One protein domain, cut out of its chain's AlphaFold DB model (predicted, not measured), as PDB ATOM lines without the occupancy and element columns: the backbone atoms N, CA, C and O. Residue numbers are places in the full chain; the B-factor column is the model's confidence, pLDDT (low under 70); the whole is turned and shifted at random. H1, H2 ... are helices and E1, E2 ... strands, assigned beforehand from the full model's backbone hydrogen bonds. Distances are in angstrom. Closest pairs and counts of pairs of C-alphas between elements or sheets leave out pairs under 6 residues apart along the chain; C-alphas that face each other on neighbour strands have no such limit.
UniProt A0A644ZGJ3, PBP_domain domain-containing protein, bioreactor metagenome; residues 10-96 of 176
ATOM      1  N   LYS A  10      -1.628 -25.461  18.264       95.56
ATOM      2  CA  LYS A  10      -3.035 -25.532  17.838       95.56
ATOM      3  C   LYS A  10      -3.211 -25.834  16.351       95.56
ATOM      4  O   LYS A  10      -4.205 -26.443  15.984       95.56
ATOM      5  N   GLU A  11      -2.254 -25.444  15.512       93.56
ATOM      6  CA  GLU A  11      -2.286 -25.747  14.073       93.56
ATOM      7  C   GLU A  11      -2.104 -27.246  13.781       93.56
ATOM      8  O   GLU A  11      -2.513 -27.711  12.726       93.56
ATOM      9  N   ILE A  12      -1.511 -28.003  14.712       89.56
ATOM     10  CA  ILE A  12      -1.277 -29.453  14.567       89.56
ATOM     11  C   ILE A  12      -2.244 -30.249  15.436       89.56
ATOM     12  O   ILE A  12      -2.751 -31.289  15.033       89.56
ATOM     13  N   TYR A  13      -2.491 -29.766  16.652       90.12
ATOM     14  CA  TYR A  13      -3.379 -30.386  17.617       90.12
ATOM     15  C   TYR A  13      -4.341 -29.319  18.156       90.12
ATOM     16  O   TYR A  13      -4.002 -28.630  19.122       90.12
ATOM     17  N   PRO A  14      -5.534 -29.154  17.550       91.75
ATOM     18  CA  PRO A  14      -6.450 -28.048  17.851       91.75
ATOM     19  C   PRO A  14      -6.825 -27.901  19.331       91.75
ATOM     20  O   PRO A  14      -6.994 -26.785  19.822       91.75
ATOM     21  N   SER A  15      -6.893 -29.010  20.070       93.88
ATOM     22  CA  SER A  15      -7.167 -29.031  21.512       93.88
ATOM     23  C   SER A  15      -5.956 -28.698  22.396       93.88
ATOM     24  O   SER A  15      -6.059 -28.750  23.620       93.88
ATOM     25  N   SER A  16      -4.792 -28.385  21.820       93.56
ATOM     26  CA  SER A  16      -3.594 -28.047  22.590       93.56
ATOM     27  C   SER A  16      -3.757 -26.726  23.345       93.56
ATOM     28  O   SER A  16      -4.133 -25.698  22.779       93.56
ATOM     29  N   SER A  17      -3.395 -26.739  24.628       94.50
ATOM     30  CA  SER A  17      -3.261 -25.540  25.466       94.50
ATOM     31  C   SER A  17      -1.862 -24.913  25.397       94.50
ATOM     32  O   SER A  17      -1.618 -23.879  26.022       94.50
ATOM     33  N   LEU A  18      -0.932 -25.525  24.655       93.31
ATOM     34  CA  LEU A  18       0.441 -25.044  24.531       93.31
ATOM     35  C   LEU A  18       0.521 -23.778  23.664       93.31
ATOM     36  O   LEU A  18      -0.328 -23.515  22.811       93.31
ATOM     37  N   LYS A  19       1.576 -22.992  23.904       89.62
ATOM     38  CA  LYS A  19       1.865 -21.730  23.203       89.62
ATOM     39  C   LYS A  19       2.451 -21.986  21.799       89.62
ATOM     40  O   LYS A  19       2.249 -23.039  21.196       89.62
ATOM     41  N   ASN A  20       3.184 -21.011  21.268       94.38
ATOM     42  CA  ASN A  20       3.964 -21.164  20.043       94.38
ATOM     43  C   ASN A  20       4.988 -22.293  20.199       94.38
ATOM     44  O   ASN A  20       5.531 -22.501  21.283       94.38
ATOM     45  N   ILE A  21       5.254 -23.006  19.112       95.50
ATOM     46  CA  ILE A  21       6.247 -24.073  19.068       95.50
ATOM     47  C   ILE A  21       7.625 -23.423  19.023       95.50
ATOM     48  O   ILE A  21       7.924 -22.663  18.103       95.50
ATOM     49  N   GLN A  22       8.479 -23.758  19.986       96.00
ATOM     50  CA  GLN A  22       9.886 -23.373  19.948       96.00
ATOM     51  C   GLN A  22      10.722 -24.591  19.575       96.00
ATOM     52  O   GLN A  22      10.949 -25.472  20.399       96.00
ATOM     53  N   VAL A  23      11.213 -24.637  18.342       95.75
ATOM     54  CA  VAL A  23      12.166 -25.679  17.953       95.75
ATOM     55  C   VAL A  23      13.580 -25.221  18.308       95.75
ATOM     56  O   VAL A  23      13.943 -24.066  18.045       95.75
ATOM     57  N   VAL A  24      14.355 -26.113  18.925       96.12
ATOM     58  CA  VAL A  24      15.736 -25.857  19.345       96.12
ATOM     59  C   VAL A  24      16.705 -26.929  18.839       96.12
ATOM     60  O   VAL A  24      16.369 -28.113  18.774       96.12
ATOM     61  N   PHE A  25      17.917 -26.498  18.497       95.12
ATOM     62  CA  PHE A  25      19.034 -27.339  18.055       95.12
ATOM     63  C   PHE A  25      20.249 -27.155  18.963       95.12
ATOM     64  O   PHE A  25      20.368 -26.151  19.663       95.12
ATOM     65  N   ASP A  26      21.170 -28.111  18.911       90.25
ATOM     66  CA  ASP A  26      22.395 -28.144  19.708       90.25
ATOM     67  C   ASP A  26      23.437 -27.105  19.279       90.25
ATOM     68  O   ASP A  26      24.164 -26.608  20.127       90.25
ATOM     69  N   ASN A  27      23.529 -26.782  17.986       88.88
ATOM     70  CA  ASN A  27      24.431 -25.755  17.457       88.88
ATOM     71  C   ASN A  27      23.994 -25.324  16.043       88.88
ATOM     72  O   ASN A  27      23.460 -26.133  15.290       88.88
ATOM     73  N   LYS A  28      24.278 -24.079  15.632       83.69
ATOM     74  CA  LYS A  28      23.980 -23.576  14.271       83.69
ATOM     75  C   LYS A  28      24.690 -24.362  13.164       83.69
ATOM     76  O   LYS A  28      24.138 -24.511  12.082       83.69
ATOM     77  N   ASN A  29      25.893 -24.855  13.443       85.19
ATOM     78  CA  ASN A  29      26.724 -25.598  12.496       85.19
ATOM     79  C   ASN A  29      26.654 -27.116  12.731       85.19
ATOM     80  O   ASN A  29      27.528 -27.851  12.269       85.19
ATOM     81  N   SER A  30      25.660 -27.607  13.483       86.31
ATOM     82  CA  SER A  30      25.562 -29.036  13.762       86.31
ATOM     83  C   SER A  30      25.094 -29.822  12.541       86.31
ATOM     84  O   SER A  30      24.323 -29.358  11.696       86.31
ATOM     85  N   SER A  31      25.530 -31.078  12.475       86.88
ATOM     86  CA  SER A  31      25.043 -32.030  11.469       86.88
ATOM     87  C   SER A  31      23.522 -32.230  11.519       86.88
ATOM     88  O   SER A  31      22.923 -32.555  10.499       86.88
ATOM     89  N   THR A  32      22.893 -31.998  12.675       89.44
ATOM     90  CA  THR A  32      21.440 -32.077  12.854       89.44
ATOM     91  C   THR A  32      20.730 -30.931  12.137       89.44
ATOM     92  O   THR A  32      19.738 -31.167  11.453       89.44
ATOM     93  N   VAL A  33      21.266 -29.706  12.219       91.19
ATOM     94  CA  VAL A  33      20.754 -28.562  11.443       91.19
ATOM     95  C   VAL A  33      20.915 -28.819   9.949       91.19
ATOM     96  O   VAL A  33      19.966 -28.627   9.192       91.19
ATOM     97  N   ARG A  34      22.079 -29.322   9.520       91.69
ATOM     98  CA  ARG A  34      22.302 -29.685   8.114       91.69
ATOM     99  C   ARG A  34      21.297 -30.733   7.628       91.69
ATOM    100  O   ARG A  34      20.687 -30.542   6.587       91.69
ATOM    101  N   PHE A  35      21.079 -31.798   8.399       93.12
ATOM    102  CA  PHE A  35      20.086 -32.827   8.076       93.12
ATOM    103  C   PHE A  35      18.663 -32.251   7.982       93.12
ATOM    104  O   PHE A  35      17.917 -32.583   7.064       93.12
ATOM    105  N   ALA A  36      18.297 -31.341   8.888       92.81
ATOM    106  CA  ALA A  36      17.007 -30.665   8.841       92.81
ATOM    107  C   ALA A  36      16.828 -29.838   7.555       92.81
ATOM    108  O   ALA A  36      15.766 -29.899   6.942       92.81
ATOM    109  N   VAL A  37      17.856 -29.105   7.117       92.69
ATOM    110  CA  VAL A  37      17.820 -28.333   5.862       92.69
ATOM    111  C   VAL A  37      17.750 -29.257   4.648       92.69
ATOM    112  O   VAL A  37      16.832 -29.140   3.833       92.69
ATOM    113  N   ASP A  38      18.719 -30.162   4.534       92.75
ATOM    114  CA  ASP A  38      18.968 -30.928   3.315       92.75
ATOM    115  C   ASP A  38      17.898 -32.014   3.125       92.75
ATOM    116  O   ASP A  38      17.335 -32.150   2.040       92.75
ATOM    117  N   SER A  39      17.578 -32.762   4.186       91.94
ATOM    118  CA  SER A  39      16.747 -33.970   4.110       91.94
ATOM    119  C   SER A  39      15.279 -33.716   4.455       91.94
ATOM    120  O   SER A  39      14.400 -34.209   3.756       91.94
ATOM    121  N   ILE A  40      14.991 -32.917   5.490       92.19
ATOM    122  CA  ILE A  40      13.603 -32.664   5.923       92.19
ATOM    123  C   ILE A  40      12.988 -31.507   5.128       92.19
ATOM    124  O   ILE A  40      11.905 -31.621   4.561       92.19
ATOM    125  N   CYS A  41      13.682 -30.371   5.068       93.25
ATOM    126  CA  CYS A  41      13.194 -29.164   4.405       93.25
ATOM    127  C   CYS A  41      13.474 -29.135   2.897       93.25
ATOM    128  O   CYS A  41      13.031 -28.197   2.232       93.25
ATOM    129  N   LYS A  42      14.185 -30.135   2.353       92.94
ATOM    130  CA  LYS A  42      14.523 -30.253   0.923       92.94
ATOM    131  C   LYS A  42      15.164 -28.969   0.372       92.94
ATOM    132  O   LYS A  42      14.787 -28.471  -0.686       92.94
ATOM    133  N   GLY A  43      16.083 -28.381   1.142       92.56
ATOM    134  CA  GLY A  43      16.801 -27.150   0.796       92.56
ATOM    135  C   GLY A  43      16.045 -25.842   1.068       92.56
ATOM    136  O   GLY A  43      16.610 -24.763   0.869       92.56
ATOM    137  N   LYS A  44      14.793 -25.883   1.552       93.50
ATOM    138  CA  LYS A  44      14.091 -24.669   1.998       93.50
ATOM    139  C   LYS A  44      14.829 -24.031   3.181       93.50
ATOM    140  O   LYS A  44      15.342 -24.716   4.066       93.50
ATOM    141  N   LYS A  45      14.829 -22.695   3.225       91.00
ATOM    142  CA  LYS A  45      15.404 -21.943   4.346       91.00
ATOM    143  C   LYS A  45      14.637 -22.237   5.634       91.00
ATOM    144  O   LYS A  45      13.407 -22.244   5.653       91.00
ATOM    145  N   LEU A  46      15.390 -22.432   6.707       91.25
ATOM    146  CA  LEU A  46      14.847 -22.571   8.048       91.25
ATOM    147  C   LEU A  46      14.235 -21.255   8.547       91.25
ATOM    148  O   LEU A  46      14.663 -20.166   8.159       91.25
ATOM    149  N   SER A  47      13.252 -21.368   9.440       92.62
ATOM    150  CA  SER A  47      12.650 -20.220  10.113       92.62
ATOM    151  C   SER A  47      13.689 -19.451  10.930       92.62
ATOM    152  O   SER A  47      14.582 -20.033  11.547       92.62
ATOM    153  N   LYS A  48      13.523 -18.128  10.999       88.50
ATOM    154  CA  LYS A  48      14.313 -17.264  11.888       88.50
ATOM    155  C   LYS A  48      13.985 -17.482  13.368       88.50
ATOM    156  O   LYS A  48      14.778 -17.099  14.218       88.50
ATOM    157  N   ASP A  49      12.844 -18.108  13.655       88.94
ATOM    158  CA  ASP A  49      12.359 -18.358  15.016       88.94
ATOM    159  C   ASP A  49      13.007 -19.599  15.660       88.94
ATOM    160  O   ASP A  49      12.806 -19.869  16.847       88.94
ATOM    161  N   LEU A  50      13.794 -20.374  14.902       90.62
ATOM    162  CA  LEU A  50      14.555 -21.497  15.449       90.62
ATOM    163  C   LEU A  50      15.687 -20.982  16.339       90.62
ATOM    164  O   LEU A  50      16.401 -20.043  15.980       90.62
ATOM    165  N   LYS A  51      15.906 -21.643  17.477       90.50
ATOM    166  CA  LYS A  51      17.053 -21.354  18.344       90.50
ATOM    167  C   LYS A  51      18.101 -22.445  18.211       90.50
ATOM    168  O   LYS A  51      17.787 -23.630  18.216       90.50
ATOM    169  N   ALA A  52      19.354 -22.035  18.133       89.06
ATOM    170  CA  ALA A  52      20.482 -22.925  18.344       89.06
ATOM    171  C   ALA A  52      21.090 -22.588  19.703       89.06
ATOM    172  O   ALA A  52      21.363 -21.417  19.974       89.06
ATOM    173  N   LEU A  53      21.247 -23.608  20.533       92.69
ATOM    174  CA  LEU A  53      21.942 -23.545  21.814       92.69
ATOM    175  C   LEU A  53      23.429 -23.873  21.594       92.69
ATOM    176  O   LEU A  53      23.912 -23.776  20.459       92.69
ATOM    177  N   ASN A  54      24.163 -24.208  22.657       90.06
ATOM    178  CA  ASN A  54      25.593 -24.508  22.542       90.06
ATOM    179  C   ASN A  54      25.898 -26.007  22.436       90.06
ATOM    180  O   ASN A  54      26.916 -26.380  21.847       90.06
ATOM    181  N   ASN A  55      25.069 -26.864  23.044       91.31
ATOM    182  CA  ASN A  55      25.279 -28.311  23.073       91.31
ATOM    183  C   ASN A  55      23.973 -29.102  23.301       91.31
ATOM    184  O   ASN A  55      22.920 -28.545  23.604       91.31
ATOM    185  N   ASN A  56      24.052 -30.433  23.178       92.38
ATOM    186  CA  ASN A  56      22.901 -31.331  23.338       92.38
ATOM    187  C   ASN A  56      22.321 -31.350  24.765       92.38
ATOM    188  O   ASN A  56      21.120 -31.564  24.912       92.38
ATOM    189  N   GLN A  57      23.131 -31.130  25.809       93.38
ATOM    190  CA  GLN A  57      22.629 -31.105  27.189       93.38
ATOM    191  C   GLN A  57      21.755 -29.869  27.424       93.38
ATOM    192  O   GLN A  57      20.655 -30.005  27.944       93.38
ATOM    193  N   GLU A  58      22.168 -28.700  26.929       95.31
ATOM    194  CA  GLU A  58      21.342 -27.488  26.987       95.31
ATOM    195  C   GLU A  58      20.012 -27.653  26.242       95.31
ATOM    196  O   GLU A  58      18.996 -27.118  26.677       95.31
ATOM    197  N   VAL A  59      19.985 -28.415  25.141       96.06
ATOM    198  CA  VAL A  59      18.729 -28.745  24.445       96.06
ATOM    199  C   VAL A  59      17.807 -29.575  25.332       96.06
ATOM    200  O   VAL A  59      16.618 -29.267  25.419       96.06
ATOM    201  N   ILE A  60      18.339 -30.602  26.001       95.38
ATOM    202  CA  ILE A  60      17.568 -31.436  26.932       95.38
ATOM    203  C   ILE A  60      17.012 -30.575  28.068       95.38
ATOM    204  O   ILE A  60      15.809 -30.609  28.320       95.38
ATOM    205  N   ASP A  61      17.860 -29.757  28.692       95.81
ATOM    206  CA  ASP A  61      17.479 -28.900  29.816       95.81
ATOM    207  C   ASP A  61      16.424 -27.866  29.396       95.81
ATOM    208  O   ASP A  61      15.433 -27.651  30.099       95.81
ATOM    209  N   PHE A  62      16.583 -27.268  28.210       96.88
ATOM    210  CA  PHE A  62      15.618 -26.324  27.658       96.88
ATOM    211  C   PHE A  62      14.257 -26.986  27.436       96.88
ATOM    212  O   PHE A  62      13.240 -26.421  27.832       96.88
ATOM    213  N   VAL A  63      14.211 -28.177  26.833       96.56
ATOM    214  CA  VAL A  63      12.953 -28.904  26.591       96.56
ATOM    215  C   VAL A  63      12.301 -29.340  27.902       96.56
ATOM    216  O   VAL A  63      11.090 -29.181  28.053       96.56
ATOM    217  N   ALA A  64      13.083 -29.817  28.872       96.06
ATOM    218  CA  ALA A  64      12.582 -30.205  30.191       96.06
ATOM    219  C   ALA A  64      11.901 -29.033  30.924       96.06
ATOM    220  O   ALA A  64      10.902 -29.221  31.616       96.06
ATOM    221  N   GLN A  65      12.403 -27.808  30.736       96.62
ATOM    222  CA  GLN A  65      11.855 -26.592  31.350       96.62
ATOM    223  C   GLN A  65      10.745 -25.923  30.520       96.62
ATOM    224  O   GLN A  65      10.021 -25.067  31.030       96.62
ATOM    225  N   ASN A  66      10.588 -26.286  29.242       96.44
ATOM    226  CA  ASN A  66       9.686 -25.616  28.306       96.44
ATOM    227  C   ASN A  66       8.798 -26.632  27.576       96.44
ATOM    228  O   ASN A  66       9.124 -27.099  26.491       96.44
ATOM    229  N   SER A  67       7.602 -26.890  28.111       93.81
ATOM    230  CA  SER A  67       6.644 -27.872  27.563       93.81
ATOM    231  C   SER A  67       6.156 -27.605  26.130       93.81
ATOM    232  O   SER A  67       5.594 -28.492  25.496       93.81
ATOM    233  N   HIS A  68       6.349 -26.389  25.614       94.94
ATOM    234  CA  HIS A  68       6.011 -26.001  24.242       94.94
ATOM    235  C   HIS A  68       7.175 -26.196  23.255       94.94
ATOM    236  O   HIS A  68       7.005 -25.930  22.060       94.94
ATOM    237  N   ALA A  69       8.352 -26.605  23.736       96.44
ATOM    238  CA  ALA A  69       9.558 -26.721  22.937       96.44
ATOM    239  C   ALA A  69       9.742 -28.124  22.345       96.44
ATOM    240  O   ALA A  69       9.346 -29.129  22.931       96.44
ATOM    241  N   ILE A  70      10.394 -28.179  21.185       95.94
ATOM    242  CA  ILE A  70      10.837 -29.415  20.536       95.94
ATOM    243  C   ILE A  70      12.349 -29.316  20.356       95.94
ATOM    244  O   ILE A  70      12.837 -28.425  19.662       95.94
ATOM    245  N   GLY A  71      13.091 -30.228  20.976       95.69
ATOM    246  CA  GLY A  71      14.531 -30.361  20.777       95.69
ATOM    247  C   GLY A  71      14.840 -31.413  19.720       95.69
ATOM    248  O   GLY A  71      14.268 -32.501  19.756       95.69
ATOM    249  N   VAL A  72      15.756 -31.106  18.802       94.62
ATOM    250  CA  VAL A  72      16.246 -32.075  17.810       94.62
ATOM    251  C   VAL A  72      17.694 -32.432  18.141       94.62
ATOM    252  O   VAL A  72      18.586 -31.594  18.016       94.62
ATOM    253  N   ILE A  73      17.919 -33.673  18.575       93.25
ATOM    254  CA  ILE A  73      19.222 -34.191  19.019       93.25
ATOM    255  C   ILE A  73      19.446 -35.624  18.523       93.25
ATOM    256  O   ILE A  73      18.507 -36.307  18.114       93.25
ATOM    257  N   GLY A  74      20.696 -36.090  18.563       90.38
ATOM    258  CA  GLY A  74      21.034 -37.480  18.247       90.38
ATOM    259  C   GLY A  74      20.493 -38.464  19.291       90.38
ATOM    260  O   GLY A  74      20.519 -38.182  20.489       90.38
ATOM    261  N   VAL A  75      20.046 -39.644  18.846       90.31
ATOM    262  CA  VAL A  75      19.454 -40.682  19.716       90.31
ATOM    263  C   VAL A  75      20.377 -41.121  20.858       90.31
ATOM    264  O   VAL A  75      19.911 -41.398  21.960       90.31
ATOM    265  N   ASN A  76      21.693 -41.079  20.644       87.06
ATOM    266  CA  ASN A  76      22.711 -41.407  21.644       87.06
ATOM    267  C   ASN A  76      22.680 -40.490  22.888       87.06
ATOM    268  O   ASN A  76      23.306 -40.803  23.897       87.06
ATOM    269  N   TRP A  77      21.961 -39.364  22.837       89.44
ATOM    270  CA  TRP A  77      21.753 -38.463  23.976       89.44
ATOM    271  C   TRP A  77      20.453 -38.731  24.749       89.44
ATOM    272  O   TRP A  77      20.320 -38.254  25.879       89.44
ATOM    273  N   LEU A  78      19.515 -39.487  24.167       87.31
ATOM    274  CA  LEU A  78      18.190 -39.759  24.736       87.31
ATOM    275  C   LEU A  78      18.188 -40.916  25.741       87.31
ATOM    276  O   LEU A  78      17.285 -40.985  26.575       87.31
ATOM    277  N   GLY A  79      19.171 -41.815  25.651       82.44
ATOM    278  CA  GLY A  79      19.258 -43.002  26.496       82.44
ATOM    279  C   GLY A  79      19.392 -42.662  27.981       82.44
ATOM    280  O   GLY A  79      20.125 -41.747  28.371       82.44
ATOM    281  N   ASN A  80      18.686 -43.419  28.816       77.94
ATOM    282  CA  ASN A  80      18.888 -43.387  30.256       77.94
ATOM    283  C   ASN A  80      20.261 -43.992  30.592       77.94
ATOM    284  O   ASN A  80      20.498 -45.173  30.365       77.94
ATOM    285  N   ARG A  81      21.167 -43.192  31.165       71.06
ATOM    286  CA  ARG A  81      22.539 -43.632  31.488       71.06
ATOM    287  C   ARG A  81      22.594 -44.793  32.485       71.06
ATOM    288  O   ARG A  81      23.599 -45.494  32.527       71.06
ATOM    289  N   SER A  82      21.542 -44.975  33.280       71.00
ATOM    290  CA  SER A  82      21.433 -46.062  34.256       71.00
ATOM    291  C   SER A  82      20.854 -47.349  33.658       71.00
ATOM    292  O   SER A  82      20.828 -48.374  34.335       71.00
ATOM    293  N   ASP A  83      20.377 -47.308  32.412       72.81
ATOM    294  CA  ASP A  83      19.778 -48.447  31.727       72.81
ATOM    295  C   ASP A  83      20.785 -49.107  30.781       72.81
ATOM    296  O   ASP A  83      21.214 -48.537  29.781       72.81
ATOM    297  N   THR A  84      21.142 -50.350  31.088       67.88
ATOM    298  CA  THR A  84      22.090 -51.135  30.287       67.88
ATOM    299  C   THR A  84      21.457 -51.770  29.048       67.88
ATOM    300  O   THR A  84      22.180 -52.269  28.184       67.88
ATOM    301  N   THR A  85      20.125 -51.747  28.937       64.81
ATOM    302  CA  THR A  85      19.373 -52.335  27.821       64.81
ATOM    303  C   THR A  85      19.136 -51.357  26.670       64.81
ATOM    304  O   THR A  85      18.795 -51.794  25.574       64.81
ATOM    305  N   ASN A  86      19.353 -50.051  26.888       67.44
ATOM    306  CA  ASN A  86      19.015 -48.972  25.950       67.44
ATOM    307  C   ASN A  86      17.523 -48.948  25.542       67.44
ATOM    308  O   ASN A  86      17.186 -48.498  24.443       67.44
ATOM    309  N   LEU A  87      16.621 -49.428  26.407       75.31
ATOM    310  CA  LEU A  87      15.175 -49.481  26.140       75.31
ATOM    311  C   LEU A  87      14.396 -48.341  26.805       75.31
ATOM    312  O   LEU A  87      13.242 -48.086  26.453       75.31
ATOM    313  N   SER A  88      15.015 -47.631  27.747       82.50
ATOM    314  CA  SER A  88      14.434 -46.466  28.405       82.50
ATOM    315  C   SER A  88      15.101 -45.159  27.979       82.50
ATOM    316  O   SER A  88      16.302 -45.070  27.710       82.50
ATOM    317  N   PHE A  89      14.278 -44.115  27.934       88.44
ATOM    318  CA  PHE A  89      14.718 -42.750  27.696       88.44
ATOM    319  C   PHE A  89      14.820 -41.984  29.011       88.44
ATOM    320  O   PHE A  89      14.249 -42.375  30.028       88.44
ATOM    321  N   ARG A  90      15.538 -40.867  28.963       88.44
ATOM    322  CA  ARG A  90      15.564 -39.847  30.014       88.44
ATOM    323  C   ARG A  90      14.156 -39.453  30.466       88.44
ATOM    324  O   ARG A  90      13.315 -39.111  29.638       88.44
ATOM    325  N   ASN A  91      13.922 -39.474  31.775       89.00
ATOM    326  CA  ASN A  91      12.609 -39.201  32.369       89.00
ATOM    327  C   ASN A  91      12.240 -37.710  32.322       89.00
ATOM    328  O   ASN A  91      11.061 -37.364  32.351       89.00
ATOM    329  N   GLU A  92      13.238 -36.829  32.248       92.06
ATOM    330  CA  GLU A  92      13.068 -35.376  32.206       92.06
ATOM    331  C   GLU A  92      12.475 -34.856  30.885       92.06
ATOM    332  O   GLU A  92      12.035 -33.710  30.818       92.06
ATOM    333  N   ILE A  93      12.434 -35.684  29.835       94.25
ATOM    334  CA  ILE A  93      11.915 -35.313  28.516       94.25
ATOM    335  C   ILE A  93      10.942 -36.359  27.977       94.25
ATOM    336  O   ILE A  93      11.017 -37.550  28.271       94.25
ATOM    337  N   ARG A  94      10.032 -35.918  27.107       94.44
ATOM    338  CA  ARG A  94       9.162 -36.816  26.346       94.44
ATOM    339  C   ARG A  94       9.735 -37.030  24.952       94.44
ATOM    340  O   ARG A  94       9.759 -36.104  24.148       94.44
ATOM    341  N   VAL A  95      10.121 -38.265  24.643       94.88
ATOM    342  CA  VAL A  95      10.507 -38.648  23.278       94.88
ATOM    343  C   VAL A  95       9.261 -38.784  22.406       94.88
ATOM    344  O   VAL A  95       8.348 -39.552  22.723       94.88
ATOM    345  N   MET A  96       9.233 -38.009  21.323       94.06
ATOM    346  CA  MET A  96       8.160 -37.983  20.332       94.06
ATOM    347  C   MET A  96       8.257 -39.203  19.407       94.06
ATOM    348  O   MET A  96       9.351 -39.558  18.972       94.06
TER     349      MET A  96
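Overview. This is residues 10 to 96 of the 176 residues of the protein "PBP_domain domain-containing protein" of bioreactor metagenome (UniProt A0A644ZGJ3). With little regular structure, this is a pair of short parallel strands, E1 and E2, with helix H2 packed on them, helix H1 near their last residues, and long loops around. The longest loop, residues 73 to 96, reaches 24 A from the mean of the C-alphas. The 87 printed residues, 28 in named elements, run E1, H1, H2, E2, class mixed. The whole is only just compact, close to loose, radius of gyration of the C-alphas 14.0 A, spanning 39 by 33 by 21 A.

Arrangement. E1, residues 22 to 25, and E2, residues 69 to 72, are parallel neighbours; N 24 and O 70, 2.9 A apart, are within hydrogen-bond range. The closest C-alphas of E2 and H2, residues 56 to 65, are those of Val 63 and Ala 69, 5.4 A apart. Those of E1 and H1, residues 31 to 40, are Phe 25 and Val 33, 6.9 A apart. H1 and H2 are apart; in both, every O i to N i+4 pair is within hydrogen-bond range. E1, H1, H2 and E2 form a strand-helix-strand unit, two parallel neighbour strands with helices between.

Along the chain. E1, 10.1 A long, begins at C-alpha 22 (9.886, -23.373, 19.948). H1 measures 12.7 A, H2 14.4 A. E2, 10.0 A, ends at C-alpha 72 (16.246, -32.075, 17.810).

Size, cuts and confidence. The printed part has no cut. The link H1 to H2 is long. Residues 84 to 86 have pLDDT under 70.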